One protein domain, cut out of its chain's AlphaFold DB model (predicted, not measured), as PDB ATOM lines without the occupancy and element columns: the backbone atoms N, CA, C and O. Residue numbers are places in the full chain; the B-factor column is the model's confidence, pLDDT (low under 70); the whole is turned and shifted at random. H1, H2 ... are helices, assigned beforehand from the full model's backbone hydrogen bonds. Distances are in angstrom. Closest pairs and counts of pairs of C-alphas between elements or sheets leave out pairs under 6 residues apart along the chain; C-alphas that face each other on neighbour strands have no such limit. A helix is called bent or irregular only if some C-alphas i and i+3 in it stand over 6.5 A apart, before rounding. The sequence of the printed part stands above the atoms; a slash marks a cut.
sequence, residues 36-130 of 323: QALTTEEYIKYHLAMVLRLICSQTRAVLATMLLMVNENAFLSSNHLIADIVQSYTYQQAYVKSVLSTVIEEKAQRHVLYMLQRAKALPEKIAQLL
ATOM      1  N   GLN A  36      -5.900  49.371  27.730       45.94
ATOM      2  CA  GLN A  36      -7.158  49.555  26.991       45.94
ATOM      3  C   GLN A  36      -6.938  49.659  25.470       45.94
ATOM      4  O   GLN A  36      -7.778  49.219  24.684       45.94
ATOM      5  N   ALA A  37      -5.803  50.210  25.026       38.78
ATOM      6  CA  ALA A  37      -5.485  50.310  23.601       38.78
ATOM      7  C   ALA A  37      -5.253  48.926  22.965       38.78
ATOM      8  O   ALA A  37      -5.777  48.658  21.883       38.78
ATOM      9  N   LEU A  38      -4.552  48.032  23.673       43.06
ATOM     10  CA  LEU A  38      -4.289  46.655  23.228       43.06
ATOM     11  C   LEU A  38      -5.575  45.833  23.100       43.06
ATOM     12  O   LEU A  38      -5.780  45.176  22.082       43.06
ATOM     13  N   THR A  39      -6.498  45.950  24.061       52.41
ATOM     14  CA  THR A  39      -7.794  45.259  23.982       52.41
ATOM     15  C   THR A  39      -8.657  45.772  22.834       52.41
ATOM     16  O   THR A  39      -9.420  45.005  22.261       52.41
ATOM     17  N   THR A  40      -8.531  47.049  22.460       54.25
ATOM     18  CA  THR A  40      -9.326  47.636  21.370       54.25
ATOM     19  C   THR A  40      -8.769  47.251  19.997       54.25
ATOM     20  O   THR A  40      -9.535  46.959  19.081       54.25
ATOM     21  N   GLU A  41      -7.443  47.202  19.844       53.72
ATOM     22  CA  GLU A  41      -6.797  46.789  18.592       53.72
ATOM     23  C   GLU A  41      -6.973  45.289  18.324       53.72
ATOM     24  O   GLU A  41      -7.300  44.899  17.201       53.72
ATOM     25  N   GLU A  42      -6.855  44.447  19.357       55.47
ATOM     26  CA  GLU A  42      -7.167  43.020  19.250       55.47
ATOM     27  C   GLU A  42      -8.657  42.786  18.988       55.47
ATOM     28  O   GLU A  42      -8.998  42.026  18.082       55.47
ATOM     29  N   TYR A  43      -9.549  43.496  19.688       57.34
ATOM     30  CA  TYR A  43     -10.990  43.420  19.445       57.34
ATOM     31  C   TYR A  43     -11.335  43.769  17.995       57.34
ATOM     32  O   TYR A  43     -11.998  42.984  17.325       57.34
ATOM     33  N   ILE A  44     -10.820  44.880  17.457       59.78
ATOM     34  CA  ILE A  44     -11.065  45.270  16.061       59.78
ATOM     35  C   ILE A  44     -10.486  44.228  15.098       59.78
ATOM     36  O   ILE A  44     -11.159  43.840  14.146       59.78
ATOM     37  N   LYS A  45      -9.278  43.716  15.350       63.25
ATOM     38  CA  LYS A  45      -8.637  42.708  14.495       63.25
ATOM     39  C   LYS A  45      -9.444  41.411  14.426       63.25
ATOM     40  O   LYS A  45      -9.659  40.886  13.332       63.25
ATOM     41  N   TYR A  46      -9.914  40.908  15.566       61.16
ATOM     42  CA  TYR A  46     -10.722  39.691  15.622       61.16
ATOM     43  C   TYR A  46     -12.123  39.910  15.059       61.16
ATOM     44  O   TYR A  46     -12.602  39.082  14.283       61.16
ATOM     45  N   HIS A  47     -12.767  41.032  15.383       61.19
ATOM     46  CA  HIS A  47     -14.131  41.284  14.940       61.19
ATOM     47  C   HIS A  47     -14.200  41.536  13.435       61.19
ATOM     48  O   HIS A  47     -15.055  40.961  12.765       61.19
ATOM     49  N   LEU A  48     -13.259  42.309  12.882       62.50
ATOM     50  CA  LEU A  48     -13.188  42.577  11.447       62.50
ATOM     51  C   LEU A  48     -12.881  41.294  10.664       62.50
ATOM     52  O   LEU A  48     -13.533  41.018   9.661       62.50
ATOM     53  N   ALA A  49     -11.949  40.465  11.152       61.84
ATOM     54  CA  ALA A  49     -11.641  39.171  10.543       61.84
ATOM     55  C   ALA A  49     -12.831  38.197  10.602       61.84
ATOM     56  O   ALA A  49     -13.070  37.456   9.647       61.84
ATOM     57  N   MET A  50     -13.591  38.203  11.699       68.31
ATOM     58  CA  MET A  50     -14.784  37.372  11.862       68.31
ATOM     59  C   MET A  50     -15.917  37.820  10.930       68.31
ATOM     60  O   MET A  50     -16.522  36.981  10.266       68.31
ATOM     61  N   VAL A  51     -16.153  39.130  10.817       66.12
ATOM     62  CA  VAL A  51     -17.148  39.703   9.896       66.12
ATOM     63  C   VAL A  51     -16.774  39.408   8.440       66.12
ATOM     64  O   VAL A  51     -17.621  38.951   7.678       66.12
ATOM     65  N   LEU A  52     -15.499  39.554   8.062       66.19
ATOM     66  CA  LEU A  52     -15.018  39.187   6.723       66.19
ATOM     67  C   LEU A  52     -15.210  37.697   6.420       66.19
ATOM     68  O   LEU A  52     -15.646  37.345   5.327       66.19
ATOM     69  N   ARG A  53     -14.916  36.808   7.379       68.50
ATOM     70  CA  ARG A  53     -15.140  35.362   7.211       68.50
ATOM     71  C   ARG A  53     -16.618  35.023   7.055       68.50
ATOM     72  O   ARG A  53     -16.944  34.182   6.221       68.50
ATOM     73  N   LEU A  54     -17.492  35.678   7.819       68.69
ATOM     74  CA  LEU A  54     -18.938  35.485   7.730       68.69
ATOM     75  C   LEU A  54     -19.468  35.915   6.358       68.69
ATOM     76  O   LEU A  54     -20.165  35.136   5.713       68.69
ATOM     77  N   ILE A  55     -19.070  37.099   5.885       67.81
ATOM     78  CA  ILE A  55     -19.441  37.602   4.556       67.81
ATOM     79  C   ILE A  55     -18.939  36.635   3.480       67.81
ATOM     80  O   ILE A  55     -19.732  36.150   2.681       67.81
ATOM     81  N   CYS A  56     -17.658  36.251   3.504       63.94
ATOM     82  CA  CYS A  56     -17.107  35.292   2.543       63.94
ATOM     83  C   CYS A  56     -17.841  33.943   2.555       63.94
ATOM     84  O   CYS A  56     -18.053  33.351   1.497       63.94
ATOM     85  N   SER A  57     -18.235  33.444   3.730       67.62
ATOM     86  CA  SER A  57     -18.972  32.185   3.857       67.62
ATOM     87  C   SER A  57     -20.390  32.287   3.295       67.62
ATOM     88  O   SER A  57     -20.811  31.383   2.573       67.62
ATOM     89  N   GLN A  58     -21.100  33.383   3.569       66.25
ATOM     90  CA  GLN A  58     -22.445  33.618   3.043       66.25
ATOM     91  C   GLN A  58     -22.430  33.812   1.524       66.25
ATOM     92  O   GLN A  58     -23.207  33.165   0.826       66.25
ATOM     93  N   THR A  59     -21.490  34.595   0.988       65.56
ATOM     94  CA  THR A  59     -21.340  34.794  -0.464       65.56
ATOM     95  C   THR A  59     -21.053  33.478  -1.185       65.56
ATOM     96  O   THR A  59     -21.612  33.209  -2.246       65.56
ATOM     97  N   ARG A  60     -20.219  32.611  -0.593       66.19
ATOM     98  CA  ARG A  60     -19.887  31.299  -1.166       66.19
ATOM     99  C   ARG A  60     -21.076  30.338  -1.144       66.19
ATOM    100  O   ARG A  60     -21.245  29.576  -2.091       66.19
ATOM    101  N   ALA A  61     -21.902  30.393  -0.099       63.03
ATOM    102  CA  ALA A  61     -23.123  29.601  -0.003       63.03
ATOM    103  C   ALA A  61     -24.171  30.036  -1.039       63.03
ATOM    104  O   ALA A  61     -24.736  29.177  -1.706       63.03
ATOM    105  N   VAL A  62     -24.369  31.348  -1.222       64.25
ATOM    106  CA  VAL A  62     -25.298  31.911  -2.221       64.25
ATOM    107  C   VAL A  62     -24.851  31.593  -3.651       64.25
ATOM    108  O   VAL A  62     -25.664  31.182  -4.473       64.25
ATOM    109  N   LEU A  63     -23.553  31.707  -3.950       65.38
ATOM    110  CA  LEU A  63     -23.010  31.320  -5.258       65.38
ATOM    111  C   LEU A  63     -23.198  29.824  -5.546       65.38
ATOM    112  O   LEU A  63     -23.533  29.456  -6.668       65.38
ATOM    113  N   ALA A  64     -23.010  28.963  -4.541       60.47
ATOM    114  CA  ALA A  64     -23.173  27.520  -4.693       60.47
ATOM    115  C   ALA A  64     -24.638  27.112  -4.921       60.47
ATOM    116  O   ALA A  64     -24.900  26.249  -5.755       60.47
ATOM    117  N   THR A  65     -25.596  27.742  -4.231       57.34
ATOM    118  CA  THR A  65     -27.028  27.494  -4.460       57.34
ATOM    119  C   THR A  65     -27.519  28.065  -5.786       57.34
ATOM    120  O   THR A  65     -28.366  27.443  -6.422       57.34
ATOM    121  N   MET A  66     -26.963  29.188  -6.254       53.84
ATOM    122  CA  MET A  66     -27.257  29.706  -7.595       53.84
ATOM    123  C   MET A  66     -26.771  28.766  -8.699       53.84
ATOM    124  O   MET A  66     -27.532  28.479  -9.616       53.84
ATOM    125  N   LEU A  67     -25.551  28.228  -8.594       55.28
ATOM    126  CA  LEU A  67     -25.001  27.274  -9.571       55.28
ATOM    127  C   LEU A  67     -25.832  25.984  -9.680       55.28
ATOM    128  O   LEU A  67     -25.878  25.372 -10.741       55.28
ATOM    129  N   LEU A  68     -26.517  25.597  -8.601       52.72
ATOM    130  CA  LEU A  68     -27.347  24.390  -8.529       52.72
ATOM    131  C   LEU A  68     -28.764  24.577  -9.112       52.72
ATOM    132  O   LEU A  68     -29.423  23.594  -9.433       52.72
ATOM    133  N   MET A  69     -29.228  25.824  -9.261       48.47
ATOM    134  CA  MET A  69     -30.569  26.174  -9.761       48.47
ATOM    135  C   MET A  69     -30.610  26.483 -11.270       48.47
ATOM    136  O   MET A  69     -31.693  26.589 -11.843       48.47
ATOM    137  N   VAL A  70     -29.457  26.619 -11.936       50.31
ATOM    138  CA  VAL A  70     -29.348  26.953 -13.374       50.31
ATOM    139  C   VAL A  70     -29.431  25.684 -14.240       50.31
ATOM    140  O   VAL A  70     -28.586  25.431 -15.092       50.31
ATOM    141  N   ASN A  71     -30.460  24.858 -14.023       47.88
ATOM    142  CA  ASN A  71     -30.771  23.738 -14.914       47.88
ATOM    143  C   ASN A  71     -31.773  24.198 -15.999       47.88
ATOM    144  O   ASN A  71     -32.960  24.393 -15.743       47.88
ATOM    145  N   GLU A  72     -31.215  24.461 -17.179       50.47
ATOM    146  CA  GLU A  72     -31.751  24.583 -18.550       50.47
ATOM    147  C   GLU A  72     -32.988  25.450 -18.895       50.47
ATOM    148  O   GLU A  72     -32.990  26.007 -19.987       50.47
ATOM    149  N   ASN A  73     -33.972  25.717 -18.024       46.81
ATOM    150  CA  ASN A  73     -35.179  26.496 -18.406       46.81
ATOM    151  C   ASN A  73     -35.346  27.871 -17.715       46.81
ATOM    152  O   ASN A  73     -36.341  28.558 -17.935       46.81
ATOM    153  N   ALA A  74     -34.373  28.316 -16.912       51.06
ATOM    154  CA  ALA A  74     -34.449  29.553 -16.111       51.06
ATOM    155  C   ALA A  74     -33.575  30.719 -16.630       51.06
ATOM    156  O   ALA A  74     -33.354  31.698 -15.919       51.06
ATOM    157  N   PHE A  75     -33.063  30.632 -17.861       48.97
ATOM    158  CA  PHE A  75     -32.044  31.552 -18.395       48.97
ATOM    159  C   PHE A  75     -32.482  33.022 -18.539       48.97
ATOM    160  O   PHE A  75     -31.629  33.902 -18.592       48.97
ATOM    161  N   LEU A  76     -33.784  33.322 -18.586       50.66
ATOM    162  CA  LEU A  76     -34.284  34.702 -18.692       50.66
ATOM    163  C   LEU A  76     -34.613  35.337 -17.332       50.66
ATOM    164  O   LEU A  76     -34.403  36.536 -17.162       50.66
ATOM    165  N   SER A  77     -35.067  34.557 -16.343       52.56
ATOM    166  CA  SER A  77     -35.313  35.056 -14.980       52.56
ATOM    167  C   SER A  77     -34.032  35.129 -14.140       52.56
ATOM    168  O   SER A  77     -33.924  35.980 -13.257       52.56
ATOM    169  N   SER A  78     -33.028  34.295 -14.442       54.53
ATOM    170  CA  SER A  78     -31.731  34.316 -13.756       54.53
ATOM    171  C   SER A  78     -30.891  35.545 -14.109       54.53
ATOM    172  O   SER A  78     -30.184  36.049 -13.244       54.53
ATOM    173  N   ASN A  79     -31.000  36.083 -15.330       56.97
ATOM    174  CA  ASN A  79     -30.205  37.239 -15.757       56.97
ATOM    175  C   ASN A  79     -30.547  38.519 -14.978       56.97
ATOM    176  O   ASN A  79     -29.643  39.286 -14.652       56.97
ATOM    177  N   HIS A  80     -31.820  38.727 -14.619       61.12
ATOM    178  CA  HIS A  80     -32.222  39.863 -13.778       61.12
ATOM    179  C   HIS A  80     -31.722  39.694 -12.337       61.12
ATOM    180  O   HIS A  80     -31.172  40.621 -11.755       61.12
ATOM    181  N   LEU A  81     -31.812  38.474 -11.797       67.00
ATOM    182  CA  LEU A  81     -31.282  38.129 -10.474       67.00
ATOM    183  C   LEU A  81     -29.756  38.281 -10.393       67.00
ATOM    184  O   LEU A  81     -29.236  38.775  -9.397       67.00
ATOM    185  N   ILE A  82     -29.032  37.881 -11.439       67.44
ATOM    186  CA  ILE A  82     -27.580  38.063 -11.536       67.44
ATOM    187  C   ILE A  82     -27.245  39.556 -11.609       67.44
ATOM    188  O   ILE A  82     -26.338  39.995 -10.905       67.44
ATOM    189  N   ALA A  83     -27.985  40.350 -12.390       69.50
ATOM    190  CA  ALA A  83     -27.795  41.797 -12.462       69.50
ATOM    191  C   ALA A  83     -28.040  42.484 -11.105       69.50
ATOM    192  O   ALA A  83     -27.189  43.250 -10.653       69.50
ATOM    193  N   ASP A  84     -29.126  42.140 -10.407       70.44
ATOM    194  CA  ASP A  84     -29.454  42.685  -9.083       70.44
ATOM    195  C   ASP A  84     -28.395  42.315  -8.030       70.44
ATOM    196  O   ASP A  84     -28.008  43.139  -7.195       70.44
ATOM    197  N   ILE A  85     -27.855  41.093  -8.086       71.00
ATOM    198  CA  ILE A  85     -26.782  40.642  -7.187       71.00
ATOM    199  C   ILE A  85     -25.461  41.341  -7.499       71.00
ATOM    200  O   ILE A  85     -24.779  41.786  -6.575       71.00
ATOM    201  N   VAL A  86     -25.098  41.474  -8.776       71.56
ATOM    202  CA  VAL A  86     -23.897  42.212  -9.195       71.56
ATOM    203  C   VAL A  86     -24.000  43.672  -8.755       71.56
ATOM    204  O   VAL A  86     -23.038  44.227  -8.221       71.56
ATOM    205  N   GLN A  87     -25.174  44.286  -8.886       70.94
ATOM    206  CA  GLN A  87     -25.411  45.662  -8.463       70.94
ATOM    207  C   GLN A  87     -25.358  45.818  -6.936       70.94
ATOM    208  O   GLN A  87     -24.703  46.735  -6.434       70.94
ATOM    209  N   SER A  88     -25.944  44.879  -6.188       71.62
ATOM    210  CA  SER A  88     -25.847  44.819  -4.724       71.62
ATOM    211  C   SER A  88     -24.396  44.664  -4.251       71.62
ATOM    212  O   SER A  88     -23.947  45.386  -3.357       71.62
ATOM    213  N   TYR A  89     -23.614  43.800  -4.903       69.75
ATOM    214  CA  TYR A  89     -22.199  43.610  -4.584       69.75
ATOM    215  C   TYR A  89     -21.371  44.865  -4.881       69.75
ATOM    216  O   TYR A  89     -20.535  45.268  -4.073       69.75
ATOM    217  N   THR A  90     -21.648  45.532  -6.004       77.00
ATOM    218  CA  THR A  90     -20.984  46.787  -6.388       77.00
ATOM    219  C   THR A  90     -21.261  47.890  -5.361       77.00
ATOM    220  O   THR A  90     -20.347  48.606  -4.945       77.00
ATOM    221  N   TYR A  91     -22.506  47.980  -4.882       80.62
ATOM    222  CA  TYR A  91     -22.896  48.915  -3.829       80.62
ATOM    223  C   TYR A  91     -22.208  48.603  -2.491       80.62
ATOM    224  O   TYR A  91     -21.628  49.494  -1.865       80.62
ATOM    225  N   GLN A  92     -22.196  47.336  -2.069       72.06
ATOM    226  CA  GLN A  92     -21.521  46.915  -0.838       72.06
ATOM    227  C   GLN A  92     -20.009  47.154  -0.900       72.06
ATOM    228  O   GLN A  92     -19.414  47.598   0.081       72.06
ATOM    229  N   GLN A  93     -19.382  46.926  -2.054       72.38
ATOM    230  CA  GLN A  93     -17.960  47.187  -2.253       72.38
ATOM    231  C   GLN A  93     -17.636  48.683  -2.140       72.38
ATOM    232  O   GLN A  93     -16.651  49.049  -1.490       72.38
ATOM    233  N   ALA A  94     -18.471  49.553  -2.715       77.06
ATOM    234  CA  ALA A  94     -18.331  51.002  -2.577       77.06
ATOM    235  C   ALA A  94     -18.511  51.452  -1.117       77.06
ATOM    236  O   ALA A  94     -17.702  52.232  -0.608       77.06
ATOM    237  N   TYR A  95     -19.507  50.899  -0.418       76.56
ATOM    238  CA  TYR A  95     -19.752  51.180   0.995       76.56
ATOM    239  C   TYR A  95     -18.559  50.772   1.871       76.56
ATOM    240  O   TYR A  95     -18.025  51.603   2.606       76.56
ATOM    241  N   VAL A  96     -18.062  49.540   1.732       74.81
ATOM    242  CA  VAL A  96     -16.894  49.049   2.486       74.81
ATOM    243  C   VAL A  96     -15.654  49.897   2.205       74.81
ATOM    244  O   VAL A  96     -14.918  50.228   3.134       74.81
ATOM    245  N   LYS A  97     -15.433  50.304   0.950       79.00
ATOM    246  CA  LYS A  97     -14.313  51.180   0.585       79.00
ATOM    247  C   LYS A  97     -14.425  52.557   1.244       79.00
ATOM    248  O   LYS A  97     -13.420  53.066   1.735       79.00
ATOM    249  N   SER A  98     -15.630  53.130   1.300       85.12
ATOM    250  CA  SER A  98     -15.869  54.416   1.967       85.12
ATOM    251  C   SER A  98     -15.613  54.337   3.476       85.12
ATOM    252  O   SER A  98     -14.872  55.157   4.009       85.12
ATOM    253  N   VAL A  99     -16.118  53.292   4.141       80.12
ATOM    254  CA  VAL A  99     -15.925  53.066   5.582       80.12
ATOM    255  C   VAL A  99     -14.454  52.800   5.907       80.12
ATOM    256  O   VAL A  99     -13.933  53.294   6.901       80.12
ATOM    257  N   LEU A 100     -13.745  52.047   5.067       78.88
ATOM    258  CA  LEU A 100     -12.318  51.810   5.272       78.88
ATOM    259  C   LEU A 100     -11.502  53.105   5.131       78.88
ATOM    260  O   LEU A 100     -10.579  53.326   5.912       78.88
ATOM    261  N   SER A 101     -11.856  53.968   4.173       82.88
ATOM    262  CA  SER A 101     -11.204  55.269   3.980       82.88
ATOM    263  C   SER A 101     -11.374  56.165   5.204       82.88
ATOM    264  O   SER A 101     -10.387  56.693   5.712       82.88
ATOM    265  N   THR A 102     -12.596  56.276   5.735       85.81
ATOM    266  CA  THR A 102     -12.867  57.113   6.912       85.81
ATOM    267  C   THR A 102     -12.154  56.593   8.158       85.81
ATOM    268  O   THR A 102     -11.579  57.380   8.904       85.81
ATOM    269  N   VAL A 103     -12.099  55.273   8.358       84.25
ATOM    270  CA  VAL A 103     -11.371  54.662   9.484       84.25
ATOM    271  C   VAL A 103      -9.862  54.922   9.396       84.25
ATOM    272  O   VAL A 103      -9.218  55.188  10.414       84.25
ATOM    273  N   ILE A 104      -9.277  54.857   8.195       83.56
ATOM    274  CA  ILE A 104      -7.851  55.154   7.988       83.56
ATOM    275  C   ILE A 104      -7.565  56.634   8.263       83.56
ATOM    276  O   ILE A 104      -6.601  56.940   8.971       83.56
ATOM    277  N   GLU A 105      -8.402  57.540   7.755       86.06
ATOM    278  CA  GLU A 105      -8.281  58.980   8.004       86.06
ATOM    279  C   GLU A 105      -8.400  59.309   9.493       86.06
ATOM    280  O   GLU A 105      -7.555  60.021  10.036       86.06
ATOM    281  N   GLU A 106      -9.379  58.733  10.188       87.81
ATOM    282  CA  GLU A 106      -9.569  58.958  11.617       87.81
ATOM    283  C   GLU A 106      -8.367  58.442  12.431       87.81
ATOM    284  O   GLU A 106      -7.862  59.132  13.321       87.81
ATOM    285  N   LYS A 107      -7.830  57.257  12.095       89.12
ATOM    286  CA  LYS A 107      -6.624  56.713  12.746       89.12
ATOM    287  C   LYS A 107      -5.409  57.615  12.514       89.12
ATOM    288  O   LYS A 107      -4.648  57.863  13.454       89.12
ATOM    289  N   ALA A 108      -5.236  58.127  11.295       86.56
ATOM    290  CA  ALA A 108      -4.164  59.062  10.969       86.56
ATOM    291  C   ALA A 108      -4.309  60.377  11.753       86.56
ATOM    292  O   ALA A 108      -3.341  60.836  12.363       86.56
ATOM    293  N   GLN A 109      -5.520  60.938  11.823       87.31
ATOM    294  CA  GLN A 109      -5.811  62.151  12.589       87.31
ATOM    295  C   GLN A 109      -5.522  61.974  14.083       87.31
ATOM    296  O   GLN A 109      -4.836  62.808  14.676       87.31
ATOM    297  N   ARG A 110      -5.964  60.864  14.693       89.62
ATOM    298  CA  ARG A 110      -5.670  60.570  16.107       89.62
ATOM    299  C   ARG A 110      -4.166  60.442  16.361       89.62
ATOM    300  O   ARG A 110      -3.669  60.960  17.361       89.62
ATOM    301  N   HIS A 111      -3.429  59.796  15.456       88.50
ATOM    302  CA  HIS A 111      -1.978  59.660  15.581       88.50
ATOM    303  C   HIS A 111      -1.261  61.018  15.493       88.50
ATOM    304  O   HIS A 111      -0.385  61.310  16.309       88.50
ATOM    305  N   VAL A 112      -1.661  61.881  14.555       89.62
ATOM    306  CA  VAL A 112      -1.114  63.243  14.429       89.62
ATOM    307  C   VAL A 112      -1.431  64.080  15.669       89.62
ATOM    308  O   VAL A 112      -0.534  64.730  16.206       89.62
ATOM    309  N   LEU A 113      -2.667  64.021  16.176       92.25
ATOM    310  CA  LEU A 113      -3.076  64.733  17.387       92.25
ATOM    311  C   LEU A 113      -2.240  64.307  18.601       92.25
ATOM    312  O   LEU A 113      -1.736  65.157  19.339       92.25
ATOM    313  N   TYR A 114      -2.030  63.000  18.771       89.19
ATOM    314  CA  TYR A 114      -1.182  62.457  19.828       89.19
ATOM    315  C   TYR A 114       0.264  62.960  19.726       89.19
ATOM    316  O   TYR A 114       0.840  63.417  20.718       89.19
ATOM    317  N   MET A 115       0.851  62.928  18.525       91.19
ATOM    318  CA  MET A 115       2.212  63.422  18.297       91.19
ATOM    319  C   MET A 115       2.330  64.920  18.596       91.19
ATOM    320  O   MET A 115       3.291  65.340  19.242       91.19
ATOM    321  N   LEU A 116       1.328  65.716  18.212       88.88
ATOM    322  CA  LEU A 116       1.278  67.151  18.493       88.88
ATOM    323  C   LEU A 116       1.192  67.430  20.001       88.88
ATOM    324  O   LEU A 116       1.913  68.278  20.525       88.88
ATOM    325  N   GLN A 117       0.340  66.698  20.718       88.06
ATOM    326  CA  GLN A 117       0.182  66.846  22.164       88.06
ATOM    327  C   GLN A 117       1.462  66.442  22.910       88.06
ATOM    328  O   GLN A 117       1.893  67.129  23.837       88.06
ATOM    329  N   ARG A 118       2.133  65.381  22.453       80.88
ATOM    330  CA  ARG A 118       3.434  64.957  22.984       80.88
ATOM    331  C   ARG A 118       4.531  65.990  22.719       80.88
ATOM    332  O   ARG A 118       5.347  66.226  23.607       80.88
ATOM    333  N   ALA A 119       4.538  66.615  21.542       81.31
ATOM    334  CA  ALA A 119       5.473  67.689  21.214       81.31
ATOM    335  C   ALA A 119       5.254  68.925  22.101       81.31
ATOM    336  O   ALA A 119       6.226  69.495  22.591       81.31
ATOM    337  N   LYS A 120       3.998  69.290  22.396       84.38
ATOM    338  CA  LYS A 120       3.663  70.396  23.314       84.38
ATOM    339  C   LYS A 120       4.099  70.146  24.761       84.38
ATOM    340  O   LYS A 120       4.456  71.095  25.445       84.38
ATOM    341  N   ALA A 121       4.103  68.894  25.221       82.69
ATOM    342  CA  ALA A 121       4.540  68.529  26.575       82.69
ATOM    343  C   ALA A 121       6.069  68.360  26.714       82.69
ATOM    344  O   ALA A 121       6.586  68.173  27.817       82.69
ATOM    345  N   LEU A 122       6.813  68.378  25.603       83.62
ATOM    346  CA  LEU A 122       8.262  68.178  25.599       83.62
ATOM    347  C   LEU A 122       9.046  69.327  26.273       83.62
ATOM    348  O   LEU A 122       9.935  69.017  27.068       83.62
ATOM    349  N   PRO A 123       8.725  70.620  26.050       83.12
ATOM    350  CA  PRO A 123       9.417  71.736  26.697       83.12
ATOM    351  C   PRO A 123       9.278  71.711  28.219       83.12
ATOM    352  O   PRO A 123      10.251  71.953  28.928       83.12
ATOM    353  N   GLU A 124       8.100  71.349  28.730       84.81
ATOM    354  CA  GLU A 124       7.842  71.269  30.169       84.81
ATOM    355  C   GLU A 124       8.664  70.153  30.828       84.81
ATOM    356  O   GLU A 124       9.301  70.364  31.860       84.81
ATOM    357  N   LYS A 125       8.759  68.984  30.178       84.81
ATOM    358  CA  LYS A 125       9.619  67.883  30.640       84.81
ATOM    359  C   LYS A 125      11.102  68.251  30.613       84.81
ATOM    360  O   LYS A 125      11.838  67.889  31.530       84.81
ATOM    361  N   ILE A 126      11.548  68.975  29.587       88.38
ATOM    362  CA  ILE A 126      12.931  69.463  29.501       88.38
ATOM    363  C   ILE A 126      13.204  70.481  30.615       88.38
ATOM    364  O   ILE A 126      14.226  70.376  31.290       88.38
ATOM    365  N   ALA A 127      12.282  71.412  30.870       85.69
ATOM    366  CA  ALA A 127      12.408  72.392  31.947       85.69
ATOM    367  C   ALA A 127      12.492  71.722  33.331       85.69
ATOM    368  O   ALA A 127      13.362  72.069  34.130       85.69
ATOM    369  N   GLN A 128      11.662  70.705  33.591       88.25
ATOM    370  CA  GLN A 128      11.714  69.916  34.828       88.25
ATOM    371  C   GLN A 128      13.058  69.190  35.000       88.25
ATOM    372  O   GLN A 128      13.641  69.213  36.088       88.25
ATOM    373  N   LEU A 129      13.595  68.587  33.933       89.56
ATOM    374  CA  LEU A 129      14.905  67.928  33.963       89.56
ATOM    375  C   LEU A 129      16.048  68.918  34.212       89.56
ATOM    376  O   LEU A 129      16.938  68.639  35.017       89.56
ATOM    377  N   LEU A 130      16.023  70.081  33.558       90.88
ATOM    378  CA  LEU A 130      17.023  71.131  33.758       90.88
ATOM    379  C   LEU A 130      16.979  71.684  35.187       90.88
ATOM    380  O   LEU A 130      18.028  71.854  35.813       90.88
TER     381      LEU A 130
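What this domain is: This is residues 36 to 130 of the 323 residues of an uncharacterized protein of Phycomyces blakesleeanus (strain ATCC 8743b / DSM 1359 / FGSC 10004 / NBRC 33097 / NRRL 1555) (UniProt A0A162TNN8). The model is a long, narrow, open U made of two long helices of unequal length: H1 forms the shorter arm, the link after it makes the turn, and H2 folds back as the longer arm. The two arms come near each other without touching, and the longer one, with the small helix H3 added at its far end, reaches well past the place where H1 begins. The printed part has 95 residues with three named helices, H1, H2 and H3 in that order along the chain, and no named strand; the class is all helix, with 87 of the 95 residues in the named helices. The whole is extended, with a radius of gyration of the C-alphas of 24.0 A, and its outline is a rod, the C-alphas spanning 86 by 22 by 10 A along their three main axes.

Where its parts are: The printed part begins with H1, residues 36 to 69, Gln 36 to Met 69. Its first C-alpha stands at (-7.158, 49.555, 26.991) and its last at (-30.569, 26.174, -9.761), 49.5 A from each other. Residues 70 to 76 follow as a link of 7 residues. H2, residues 77 to 120, Ser 77 to Lys 120, is the longest helix, with 44 residues. It begins at C-alpha 77, (-35.313, 35.056, -14.980), and measures 65.1 A from first to last C-alpha. After Ala 121 comes H3, residues 122 to 130, Leu 122 to Leu 130, 12.3 A from first to last C-alpha. C-alpha 130, the last of the printed part, is at (17.023, 71.131, 33.758). None of the three helices is bent or irregular.

How they stand to each other: H1 runs from N to C along the direction (-0.48, -0.48, -0.73), with x, y and z falling. H2 runs along (0.60, 0.51, 0.62), with x, y and z rising. H1 and H2 are near each other: 5 pairs of their C-alphas are within 10 A, but no pair is within 8 A. The link from H1 to H2 is short, with 7 residues between them. The link from H2 to H3 is tight, with 1 residue, Ala 121, between them. H2 and H3 meet only through their link. H3 runs along (0.69, 0.03, 0.72), and its y component is 0.03 where that of H2 is 0.51. H1 and H3 are apart. In H1 and H3 every pair of backbone O i and N i+4 is within hydrogen-bond range, and in H2 39 of 40 such pairs are.

The domain as a whole: The two C-alphas farthest apart are those of Asn 73, in the link between H1 and H2, and Leu 130, the last residue of H3, at 86.2 A. The first and last printed C-alphas, of Gln 36 and Leu 130, are 33.1 A apart. Long stretches stand free, among them residues 36 to 58, which belong to H1, and residues 90 to 130, of which 90 to 120 belong to H2 and 122 to 130 to H3. The printed part has no cut, and neither link is long. The mean pLDDT of the printed part is 70.3. Confidence is low, under 70, for 49 residues, namely residues 36 to 83 and residue 89. The mean pLDDT is 60 for H1, 78 for H2 and 87 for H3.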